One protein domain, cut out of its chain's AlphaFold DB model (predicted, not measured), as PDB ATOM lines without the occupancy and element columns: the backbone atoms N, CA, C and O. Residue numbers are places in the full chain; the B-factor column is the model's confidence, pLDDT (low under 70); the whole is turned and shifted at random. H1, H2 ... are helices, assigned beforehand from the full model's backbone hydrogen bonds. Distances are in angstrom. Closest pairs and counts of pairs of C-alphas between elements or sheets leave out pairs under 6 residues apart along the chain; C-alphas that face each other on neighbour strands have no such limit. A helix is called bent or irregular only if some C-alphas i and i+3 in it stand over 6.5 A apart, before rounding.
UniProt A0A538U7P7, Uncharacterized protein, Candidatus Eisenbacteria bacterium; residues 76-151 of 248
ATOM      1  N   ALA A  76     -28.823 -13.867  20.735       95.19
ATOM      2  CA  ALA A  76     -27.631 -14.373  20.052       95.19
ATOM      3  C   ALA A  76     -26.422 -14.470  21.001       95.19
ATOM      4  O   ALA A  76     -25.777 -15.514  21.069       95.19
ATOM      5  N   ALA A  77     -26.172 -13.433  21.807       96.06
ATOM      6  CA  ALA A  77     -25.113 -13.459  22.815       96.06
ATOM      7  C   ALA A  77     -25.381 -14.507  23.915       96.06
ATOM      8  O   ALA A  77     -24.455 -15.146  24.407       96.06
ATOM      9  N   MET A  78     -26.646 -14.755  24.280       97.44
ATOM     10  CA  MET A  78     -26.988 -15.856  25.192       97.44
ATOM     11  C   MET A  78     -26.634 -17.228  24.602       97.44
ATOM     12  O   MET A  78     -26.102 -18.077  25.318       97.44
ATOM     13  N   VAL A  79     -26.900 -17.450  23.309       97.38
ATOM     14  CA  VAL A  79     -26.496 -18.684  22.612       97.38
ATOM     15  C   VAL A  79     -24.980 -18.849  22.652       97.38
ATOM     16  O   VAL A  79     -24.495 -19.939  22.942       97.38
ATOM     17  N   GLU A  80     -24.221 -17.781  22.412       97.06
ATOM     18  CA  GLU A  80     -22.759 -17.819  22.494       97.06
ATOM     19  C   GLU A  80     -22.245 -18.166  23.897       97.06
ATOM     20  O   GLU A  80     -21.281 -18.927  24.023       97.06
ATOM     21  N   GLU A  81     -22.875 -17.634  24.950       97.19
ATOM     22  CA  GLU A  81     -22.556 -17.961  26.344       97.19
ATOM     23  C   GLU A  81     -22.827 -19.433  26.666       97.19
ATOM     24  O   GLU A  81     -21.974 -20.113  27.242       97.19
ATOM     25  N   LEU A  82     -23.976 -19.956  26.232       98.19
ATOM     26  CA  LEU A  82     -24.334 -21.363  26.407       98.19
ATOM     27  C   LEU A  82     -23.417 -22.292  25.604       98.19
ATOM     28  O   LEU A  82     -22.955 -23.299  26.132       98.19
ATOM     29  N   ALA A  83     -23.078 -21.931  24.367       97.94
ATOM     30  CA  ALA A  83     -22.133 -22.684  23.548       97.94
ATOM     31  C   ALA A  83     -20.713 -22.652  24.140       97.94
ATOM     32  O   ALA A  83     -19.979 -23.637  24.053       97.94
ATOM     33  N   ALA A  84     -20.299 -21.538  24.753       96.69
ATOM     34  CA  ALA A  84     -19.029 -21.457  25.472       96.69
ATOM     35  C   ALA A  84     -19.016 -22.362  26.710       96.69
ATOM     36  O   ALA A  84     -18.023 -23.050  26.947       96.69
ATOM     37  N   ALA A  85     -20.114 -22.404  27.466       97.31
ATOM     38  CA  ALA A  85     -20.269 -23.329  28.584       97.31
ATOM     39  C   ALA A  85     -20.265 -24.798  28.123       97.31
ATOM     40  O   ALA A  85     -19.587 -25.628  28.725       97.31
ATOM     41  N   GLU A  86     -20.936 -25.117  27.015       97.19
ATOM     42  CA  GLU A  86     -20.935 -26.465  26.438       97.19
ATOM     43  C   GLU A  86     -19.522 -26.906  26.022       97.19
ATOM     44  O   GLU A  86     -19.132 -28.047  26.276       97.19
ATOM     45  N   ARG A  87     -18.717 -26.005  25.433       97.44
ATOM     46  CA  ARG A  87     -17.304 -26.285  25.118       97.44
ATOM     47  C   ARG A  87     -16.497 -26.617  26.371       97.44
ATOM     48  O   ARG A  87     -15.843 -27.651  26.393       97.44
ATOM     49  N   LEU A  88     -16.624 -25.820  27.436       96.50
ATOM     50  CA  LEU A  88     -15.968 -26.111  28.719       96.50
ATOM     51  C   LEU A  88     -16.347 -27.499  29.249       96.50
ATOM     52  O   LEU A  88     -15.489 -28.230  29.737       96.50
ATOM     53  N   TRP A  89     -17.619 -27.887  29.129       95.25
ATOM     54  CA  TRP A  89     -18.065 -29.214  29.544       95.25
ATOM     55  C   TRP A  89     -17.436 -30.328  28.692       95.25
ATOM     56  O   TRP A  89     -16.919 -31.293  29.261       95.25
ATOM     57  N   ARG A  90     -17.416 -30.176  27.358       94.25
ATOM     58  CA  ARG A  90     -16.766 -31.128  26.435       94.25
ATOM     59  C   ARG A  90     -15.268 -31.278  26.709       94.25
ATOM     60  O   ARG A  90     -14.753 -32.388  26.616       94.25
ATOM     61  N   ASP A  91     -14.605 -30.202  27.124       96.12
ATOM     62  CA  ASP A  91     -13.184 -30.187  27.494       96.12
ATOM     63  C   ASP A  91     -12.916 -30.780  28.896       96.12
ATOM     64  O   ASP A  91     -11.800 -30.719  29.410       96.12
ATOM     65  N   GLY A  92     -13.940 -31.325  29.565       94.12
ATOM     66  CA  GLY A  92     -13.839 -31.902  30.908       94.12
ATOM     67  C   GLY A  92     -13.869 -30.876  32.047       94.12
ATOM     68  O   GLY A  92     -13.882 -31.259  33.219       94.12
ATOM     69  N   ARG A  93     -13.967 -29.572  31.751       94.56
ATOM     70  CA  ARG A  93     -14.067 -28.477  32.736       94.56
ATOM     71  C   ARG A  93     -15.505 -28.291  33.230       94.56
ATOM     72  O   ARG A  93     -16.113 -27.229  33.109       94.56
ATOM     73  N   ARG A  94     -16.068 -29.356  33.802       91.62
ATOM     74  CA  ARG A  94     -17.499 -29.450  34.139       91.62
ATOM     75  C   ARG A  94     -17.958 -28.412  35.158       91.62
ATOM     76  O   ARG A  94     -19.006 -27.803  34.966       91.62
ATOM     77  N   ARG A  95     -17.178 -28.192  36.221       91.38
ATOM     78  CA  ARG A  95     -17.501 -27.198  37.256       91.38
ATOM     79  C   ARG A  95     -17.647 -25.802  36.649       91.38
ATOM     80  O   ARG A  95     -18.646 -25.139  36.906       91.38
ATOM     81  N   ASP A  96     -16.704 -25.416  35.796       94.69
ATOM     82  CA  ASP A  96     -16.683 -24.103  35.146       94.69
ATOM     83  C   ASP A  96     -17.858 -23.945  34.172       94.69
ATOM     84  O   ASP A  96     -18.495 -22.895  34.121       94.69
ATOM     85  N   ALA A  97     -18.191 -25.003  33.427       95.06
ATOM     86  CA  ALA A  97     -19.366 -25.019  32.559       95.06
ATOM     87  C   ALA A  97     -20.666 -24.798  33.349       95.06
ATOM     88  O   ALA A  97     -21.506 -23.989  32.958       95.06
ATOM     89  N   PHE A  98     -20.821 -25.490  34.481       93.81
ATOM     90  CA  PHE A  98     -22.014 -25.399  35.324       93.81
ATOM     91  C   PHE A  98     -22.127 -24.032  35.993       93.81
ATOM     92  O   PHE A  98     -23.212 -23.451  36.034       93.81
ATOM     93  N   GLU A  99     -21.009 -23.510  36.493       93.62
ATOM     94  CA  GLU A  99     -20.940 -22.166  37.051       93.62
ATOM     95  C   GLU A  99     -21.348 -21.122  36.011       93.62
ATOM     96  O   GLU A  99     -22.211 -20.294  36.295       93.62
ATOM     97  N   ARG A 100     -20.856 -21.243  34.773       95.12
ATOM     98  CA  ARG A 100     -21.212 -20.338  33.677       95.12
ATOM     99  C   ARG A 100     -22.704 -20.357  33.335       95.12
ATOM    100  O   ARG A 100     -23.289 -19.296  33.144       95.12
ATOM    101  N   VAL A 101     -23.338 -21.534  33.290       96.56
ATOM    102  CA  VAL A 101     -24.793 -21.637  33.064       96.56
ATOM    103  C   VAL A 101     -25.574 -21.056  34.242       96.56
ATOM    104  O   VAL A 101     -26.532 -20.315  34.039       96.56
ATOM    105  N   ARG A 102     -25.150 -21.336  35.480       94.44
ATOM    106  CA  ARG A 102     -25.780 -20.810  36.702       94.44
ATOM    107  C   ARG A 102     -25.702 -19.284  36.790       94.44
ATOM    108  O   ARG A 102     -26.617 -18.646  37.304       94.44
ATOM    109  N   GLU A 103     -24.606 -18.705  36.317       94.38
ATOM    110  CA  GLU A 103     -24.378 -17.261  36.293       94.38
ATOM    111  C   GLU A 103     -24.984 -16.564  35.073       94.38
ATOM    112  O   GLU A 103     -24.919 -15.334  34.992       94.38
ATOM    113  N   LEU A 104     -25.592 -17.306  34.141       96.31
ATOM    114  CA  LEU A 104     -26.229 -16.724  32.970       96.31
ATOM    115  C   LEU A 104     -27.375 -15.805  33.403       96.31
ATOM    116  O   LEU A 104     -28.419 -16.226  33.908       96.31
ATOM    117  N   ARG A 105     -27.176 -14.516  33.154       95.25
ATOM    118  CA  ARG A 105     -28.167 -13.466  33.348       95.25
ATOM    119  C   ARG A 105     -28.312 -12.726  32.029       95.25
ATOM    120  O   ARG A 105     -27.324 -12.473  31.353       95.25
ATOM    121  N   ALA A 106     -29.548 -12.397  31.681       96.69
ATOM    122  CA  ALA A 106     -29.855 -11.601  30.503       96.69
ATOM    123  C   ALA A 106     -31.145 -10.805  30.737       96.69
ATOM    124  O   ALA A 106     -32.023 -11.282  31.469       96.69
ATOM    125  N   PRO A 107     -31.319  -9.642  30.090       96.94
ATOM    126  CA  PRO A 107     -32.581  -8.906  30.116       96.94
ATOM    127  C   PRO A 107     -33.763  -9.759  29.627       96.94
ATOM    128  O   PRO A 107     -34.808  -9.789  30.273       96.94
ATOM    129  N   ALA A 108     -33.569 -10.538  28.556       96.44
ATOM    130  CA  ALA A 108     -34.581 -11.452  28.018       96.44
ATOM    131  C   ALA A 108     -35.069 -12.459  29.075       96.44
ATOM    132  O   ALA A 108     -36.270 -12.630  29.276       96.44
ATOM    133  N   LEU A 109     -34.139 -13.048  29.837       96.06
ATOM    134  CA  LEU A 109     -34.469 -13.921  30.964       96.06
ATOM    135  C   LEU A 109     -35.132 -13.165  32.111       96.06
ATOM    136  O   LEU A 109     -35.982 -13.723  32.790       96.06
ATOM    137  N   ARG A 110     -34.751 -11.917  32.386       96.00
ATOM    138  CA  ARG A 110     -35.302 -11.159  33.516       96.00
ATOM    139  C   ARG A 110     -36.777 -10.821  33.310       96.00
ATOM    140  O   ARG A 110     -37.547 -10.992  34.257       96.00
ATOM    141  N   PHE A 111     -37.141 -10.363  32.116       96.00
ATOM    142  CA  PHE A 111     -38.484  -9.854  31.815       96.00
ATOM    143  C   PHE A 111     -39.414 -10.880  31.172       96.00
ATOM    144  O   PHE A 111     -40.608 -10.617  31.037       96.00
ATOM    145  N   ALA A 112     -38.913 -12.067  30.830       96.00
ATOM    146  CA  ALA A 112     -39.773 -13.157  30.400       96.00
ATOM    147  C   ALA A 112     -40.808 -13.527  31.487       96.00
ATOM    148  O   ALA A 112     -40.475 -13.551  32.684       96.00
ATOM    149  N   PRO A 113     -42.049 -13.882  31.098       96.44
ATOM    150  CA  PRO A 113     -43.052 -14.410  32.013       96.44
ATOM    151  C   PRO A 113     -42.515 -15.583  32.838       96.44
ATOM    152  O   PRO A 113     -41.765 -16.423  32.339       96.44
ATOM    153  N   SER A 114     -42.947 -15.694  34.098       96.31
ATOM    154  CA  SER A 114     -42.436 -16.717  35.024       96.31
ATOM    155  C   SER A 114     -42.521 -18.145  34.477       96.31
ATOM    156  O   SER A 114     -41.576 -18.906  34.666       96.31
ATOM    157  N   ARG A 115     -43.596 -18.487  33.751       96.62
ATOM    158  CA  ARG A 115     -43.739 -19.796  33.094       96.62
ATOM    159  C   ARG A 115     -42.659 -20.029  32.037       96.62
ATOM    160  O   ARG A 115     -41.999 -21.054  32.078       96.62
ATOM    161  N   GLN A 116     -42.425 -19.055  31.160       96.12
ATOM    162  CA  GLN A 116     -41.411 -19.164  30.112       96.12
ATOM    163  C   GLN A 116     -40.000 -19.327  30.694       96.12
ATOM    164  O   GLN A 116     -39.209 -20.112  30.184       96.12
ATOM    165  N   ARG A 117     -39.686 -18.630  31.793       96.56
ATOM    166  CA  ARG A 117     -38.403 -18.806  32.496       96.56
ATOM    167  C   ARG A 117     -38.265 -20.193  33.109       96.56
ATOM    168  O   ARG A 117     -37.190 -20.775  33.036       96.56
ATOM    169  N   ALA A 118     -39.330 -20.702  33.724       96.62
ATOM    170  CA  ALA A 118     -39.336 -22.049  34.282       96.62
ATOM    171  C   ALA A 118     -39.130 -23.095  33.178       96.62
ATOM    172  O   ALA A 118     -38.272 -23.958  33.321       96.62
ATOM    173  N   ASP A 119     -39.844 -22.960  32.057       97.19
ATOM    174  CA  ASP A 119     -39.717 -23.851  30.900       97.19
ATOM    175  C   ASP A 119     -38.307 -23.790  30.288       97.19
ATOM    176  O   ASP A 119     -37.747 -24.830  29.951       97.19
ATOM    177  N   PHE A 120     -37.695 -22.600  30.217       97.44
ATOM    178  CA  PHE A 120     -36.306 -22.432  29.780       97.44
ATOM    179  C   PHE A 120     -35.323 -23.182  30.683       97.44
ATOM    180  O   PHE A 120     -34.461 -23.897  30.188       97.44
ATOM    181  N   TRP A 121     -35.444 -23.045  32.007       97.38
ATOM    182  CA  TRP A 121     -34.499 -23.660  32.944       97.38
ATOM    183  C   TRP A 121     -34.727 -25.153  33.171       97.38
ATOM    184  O   TRP A 121     -33.801 -25.845  33.595       97.38
ATOM    185  N   LYS A 122     -35.926 -25.656  32.868       95.94
ATOM    186  CA  LYS A 122     -36.337 -27.029  33.157       95.94
ATOM    187  C   LYS A 122     -35.357 -28.104  32.655       95.94
ATOM    188  O   LYS A 122     -34.948 -28.925  33.474       95.94
ATOM    189  N   PRO A 123     -34.902 -28.103  31.384       94.88
ATOM    190  CA  PRO A 123     -33.977 -29.125  30.891       94.88
ATOM    191  C   PRO A 123     -32.667 -29.177  31.679       94.88
ATOM    192  O   PRO A 123     -32.094 -30.245  31.856       94.88
ATOM    193  N   TRP A 124     -32.200 -28.024  32.165       95.44
ATOM    194  CA  TRP A 124     -30.989 -27.924  32.970       95.44
ATOM    195  C   TRP A 124     -31.219 -28.366  34.412       95.44
ATOM    196  O   TRP A 124     -30.406 -29.093  34.982       95.44
ATOM    197  N   THR A 125     -32.330 -27.961  35.026       93.38
ATOM    198  CA  THR A 125     -32.645 -28.375  36.396       93.38
ATOM    199  C   THR A 125     -32.873 -29.879  36.484       93.38
ATOM    200  O   THR A 125     -32.315 -30.518  37.372       93.38
ATOM    201  N   ASP A 126     -33.605 -30.462  35.531       90.56
ATOM    202  CA  ASP A 126     -33.954 -31.890  35.530       90.56
ATOM    203  C   ASP A 126     -32.707 -32.789  35.552       90.56
ATOM    204  O   ASP A 126     -32.727 -33.869  36.138       90.56
ATOM    205  N   VAL A 127     -31.597 -32.322  34.967       89.62
ATOM    206  CA  VAL A 127     -30.337 -33.072  34.925       89.62
ATOM    207  C   VAL A 127     -29.364 -32.707  36.040       89.62
ATOM    208  O   VAL A 127     -28.535 -33.546  36.362       89.62
ATOM    209  N   THR A 128     -29.434 -31.509  36.636       88.12
ATOM    210  CA  THR A 128     -28.436 -31.016  37.615       88.12
ATOM    211  C   THR A 128     -28.808 -31.206  39.085       88.12
ATOM    212  O   THR A 128     -27.939 -31.065  39.944       88.12
ATOM    213  N   TYR A 129     -30.055 -31.567  39.400       83.94
ATOM    214  CA  TYR A 129     -30.478 -31.825  40.786       83.94
ATOM    215  C   TYR A 129     -29.983 -33.163  41.366       83.94
ATOM    216  O   TYR A 129     -30.038 -33.354  42.581       83.94
ATOM    217  N   VAL A 130     -29.483 -34.084  40.536       79.75
ATOM    218  CA  VAL A 130     -28.929 -35.374  40.983       79.75
ATOM    219  C   VAL A 130     -27.412 -35.284  41.221       79.75
ATOM    220  O   VAL A 130     -26.713 -34.695  40.403       79.75
ATOM    221  N   PRO A 131     -26.857 -35.893  42.288       67.75
ATOM    222  CA  PRO A 131     -25.418 -35.831  42.587       67.75
ATOM    223  C   PRO A 131     -24.495 -36.308  41.450       67.75
ATOM    224  O   PRO A 131     -23.375 -35.825  41.319       67.75
ATOM    225  N   GLU A 132     -24.978 -37.218  40.601       74.94
ATOM    226  CA  GLU A 132     -24.245 -37.808  39.466       74.94
ATOM    227  C   GLU A 132     -24.453 -37.039  38.143       74.94
ATOM    228  O   GLU A 132     -23.991 -37.455  37.081       74.94
ATOM    229  N   ALA A 133     -25.132 -35.887  38.195       73.00
ATOM    230  CA  ALA A 133     -25.481 -35.048  37.047       73.00
ATOM    231  C   ALA A 133     -24.319 -34.759  36.094       73.00
ATOM    232  O   ALA A 133     -24.488 -34.771  34.877       73.00
ATOM    233  N   ALA A 134     -23.139 -34.468  36.645       67.25
ATOM    234  CA  ALA A 134     -21.987 -33.999  35.883       67.25
ATOM    235  C   ALA A 134     -21.471 -35.032  34.862       67.25
ATOM    236  O   ALA A 134     -20.864 -34.648  33.860       67.25
ATOM    237  N   ASP A 135     -21.733 -36.318  35.109       74.88
ATOM    238  CA  ASP A 135     -21.372 -37.454  34.256       74.88
ATOM    239  C   ASP A 135     -22.527 -37.932  33.366       74.88
ATOM    240  O   ASP A 135     -22.360 -38.838  32.549       74.88
ATOM    241  N   SER A 136     -23.706 -37.324  33.496       80.06
ATOM    242  CA  SER A 136     -24.887 -37.755  32.764       80.06
ATOM    243  C   SER A 136     -24.767 -37.449  31.272       80.06
ATOM    244  O   SER A 136     -24.526 -36.311  30.859       80.06
ATOM    245  N   ALA A 137     -25.068 -38.451  30.443       86.06
ATOM    246  CA  ALA A 137     -25.249 -38.274  29.002       86.06
ATOM    247  C   ALA A 137     -26.361 -37.256  28.661       86.06
ATOM    248  O   ALA A 137     -26.423 -36.769  27.534       86.06
ATOM    249  N   ALA A 138     -27.214 -36.901  29.631       89.25
ATOM    250  CA  ALA A 138     -28.276 -35.913  29.476       89.25
ATOM    251  C   ALA A 138     -27.792 -34.448  29.513       89.25
ATOM    252  O   ALA A 138     -28.542 -33.566  29.097       89.25
ATOM    253  N   ILE A 139     -26.549 -34.164  29.939       92.88
ATOM    254  CA  ILE A 139     -26.020 -32.784  29.977       92.88
ATOM    255  C   ILE A 139     -25.908 -32.173  28.575       92.88
ATOM    256  O   ILE A 139     -26.307 -31.028  28.372       92.88
ATOM    257  N   GLY A 140     -25.417 -32.934  27.591       92.88
ATOM    258  CA  GLY A 140     -25.332 -32.473  26.200       92.88
ATOM    259  C   GLY A 140     -26.700 -32.049  25.637       92.88
ATOM    260  O   GLY A 140     -26.854 -30.901  25.215       92.88
ATOM    261  N   PRO A 141     -27.727 -32.921  25.684       95.69
ATOM    262  CA  PRO A 141     -29.099 -32.556  25.335       95.69
ATOM    263  C   PRO A 141     -29.650 -31.347  26.106       95.69
ATOM    264  O   PRO A 141     -30.363 -30.538  25.515       95.69
ATOM    265  N   ALA A 142     -29.308 -31.179  27.389       96.31
ATOM    266  CA  ALA A 142     -29.737 -30.017  28.166       96.31
ATOM    267  C   ALA A 142     -29.141 -28.701  27.632       96.31
ATOM    268  O   ALA A 142     -29.871 -27.720  27.512       96.31
ATOM    269  N   PHE A 143     -27.861 -28.677  27.235       97.44
ATOM    270  CA  PHE A 143     -27.268 -27.511  26.562       97.44
ATOM    271  C   PHE A 143     -27.992 -27.173  25.257       97.44
ATOM    272  O   PHE A 143     -28.355 -26.017  25.040       97.44
ATOM    273  N   ALA A 144     -28.248 -28.176  24.412       97.56
ATOM    274  CA  ALA A 144     -28.976 -27.979  23.160       97.56
ATOM    275  C   ALA A 144     -30.391 -27.426  23.402       97.56
ATOM    276  O   ALA A 144     -30.824 -26.507  22.707       97.56
ATOM    277  N   ALA A 145     -31.088 -27.933  24.423       97.81
ATOM    278  CA  ALA A 145     -32.411 -27.453  24.806       97.81
ATOM    279  C   ALA A 145     -32.388 -26.005  25.325       97.81
ATOM    280  O   ALA A 145     -33.262 -25.222  24.956       97.81
ATOM    281  N   LEU A 146     -31.382 -25.621  26.124       97.94
ATOM    282  CA  LEU A 146     -31.200 -24.230  26.554       97.94
ATOM    283  C   LEU A 146     -30.960 -23.303  25.355       97.94
ATOM    284  O   LEU A 146     -31.584 -22.250  25.269       97.94
ATOM    285  N   ILE A 147     -30.089 -23.700  24.420       97.88
ATOM    286  CA  ILE A 147     -29.782 -22.927  23.204       97.88
ATOM    287  C   ILE A 147     -31.027 -22.759  22.330       97.88
ATOM    288  O   ILE A 147     -31.296 -21.664  21.847       97.88
ATOM    289  N   GLU A 148     -31.822 -23.809  22.135       97.62
ATOM    290  CA  GLU A 148     -33.080 -23.685  21.392       97.62
ATOM    291  C   GLU A 148     -34.080 -22.796  22.142       97.62
ATOM    292  O   GLU A 148     -34.723 -21.923  21.556       97.62
ATOM    293  N   GLY A 149     -34.145 -22.951  23.466       97.00
ATOM    294  CA  GLY A 149     -34.990 -22.161  24.353       97.00
ATOM    295  C   GLY A 149     -34.678 -20.664  24.348       97.00
ATOM    296  O   GLY A 149     -35.556 -19.871  24.681       97.00
ATOM    297  N   THR A 150     -33.488 -20.215  23.929       96.06
ATOM    298  CA  THR A 150     -33.231 -18.769  23.819       96.06
ATOM    299  C   THR A 150     -34.038 -18.115  22.700       96.06
ATOM    300  O   THR A 150     -34.316 -16.919  22.771       96.06
ATOM    301  N   LYS A 151     -34.422 -18.872  21.663       92.88
ATOM    302  CA  LYS A 151     -35.124 -18.348  20.479       92.88
ATOM    303  C   LYS A 151     -36.571 -17.961  20.757       92.88
ATOM    304  O   LYS A 151     -37.154 -17.206  19.987       92.88
TER     305      LYS A 151
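AT A GLANCE: This is residues 76 to 151 of the 248 residues of an uncharacterized protein of Candidatus Eisenbacteria bacterium (UniProt A0A538U7P7). Four nearly aligned helices stand as a small bundle in the order H2, H1, H5, H4, with each helix running opposite to the one beside it; the fourth side of the ring, between H2 and H4, is looser. The short H3 sits at one end of this bundle, by the beginning of H4, and the first and last printed residues lie at that same end, while the link from H1 to H2 and the link from H4 to H5 turn at the other end. The printed part has 76 residues with five named helices, H1 to H5 in that order along the chain, and no named strand; its class is all helix. It is compact, with a radius of gyration of the C-alphas of 11.8 A and spans of 32 by 23 by 18 A along its three main axes.

HOW THE PARTS SIT: H1, residues 76 to 90, is with H4, residues 114 to 128, the longest helix by residues, 15 in each. H1 touches H5, residues 139 to 151, where the closest C-alphas are those of Val 79 and Ile 147, 5.4 A apart. Their lines stand at a shallow tilt of 4 degrees, and they run opposite ways. H1 also touches H2, residues 94 to 102, with the C-alphas of Ala 85 and Ala 97 the closest pair at 4.4 A. These two form a helical hairpin, at a shallow tilt of 21 degrees and running opposite ways. H5 touches H4 as well, and their closest C-alphas are those of Pro 123 and Ala 142, 5.1 A apart. H4 and H5 are a second helical hairpin, at a shallow tilt of 15 degrees and running opposite ways. H2 and H4 are near each other, with no pair of C-alphas within 8 A but 6 pairs within 10 A. H1 and H4 are apart, and so are H2 and H5. H3, residues 107 to 111, is close to H4 but not clearly touching it; their closest C-alphas are those of Leu 109 and Arg 117, 6.5 A apart. H3 is apart from H1, H2 and H5. In the backbones of H1, H2 and H3 every O i to N i+4 pair is within hydrogen-bond range, while in H4 this holds for 8 of 11 pairs and in H5 for 8 of 9.

IN THESE COORDINATES: H1 begins at C-alpha 76, at (-27.631, -14.373, 20.052), and is 21.0 A long from first to last C-alpha. H4 begins at C-alpha 114, at (-42.436, -16.717, 35.024), and is 20.2 A long. H4 is irregular: C-alphas 120 and 123 are 7.2 A apart, and its line is a rough one. H5 is 19.5 A long and ends at C-alpha 151, at (-35.124, -18.348, 20.479). H2 is 12.2 A long with 9 residues, and H3 has 5 residues.

THE WHOLE: The two C-alphas farthest apart are those of Asp 91, between H1 and H2, and Pro 113, between H3 and H4, at 34.1 A. The C-alphas of the first and last printed residues, Ala 76 and Lys 151, are 8.5 A apart. The printed part has no cut. The links from H1 to H2, H2 to H3 and H3 to H4 are tight, and the link from H4 to H5, 10 residues, is short. The mean pLDDT of the printed part is 93.3, and residues 131 and 134, both in the link from H4 to H5, are under 70.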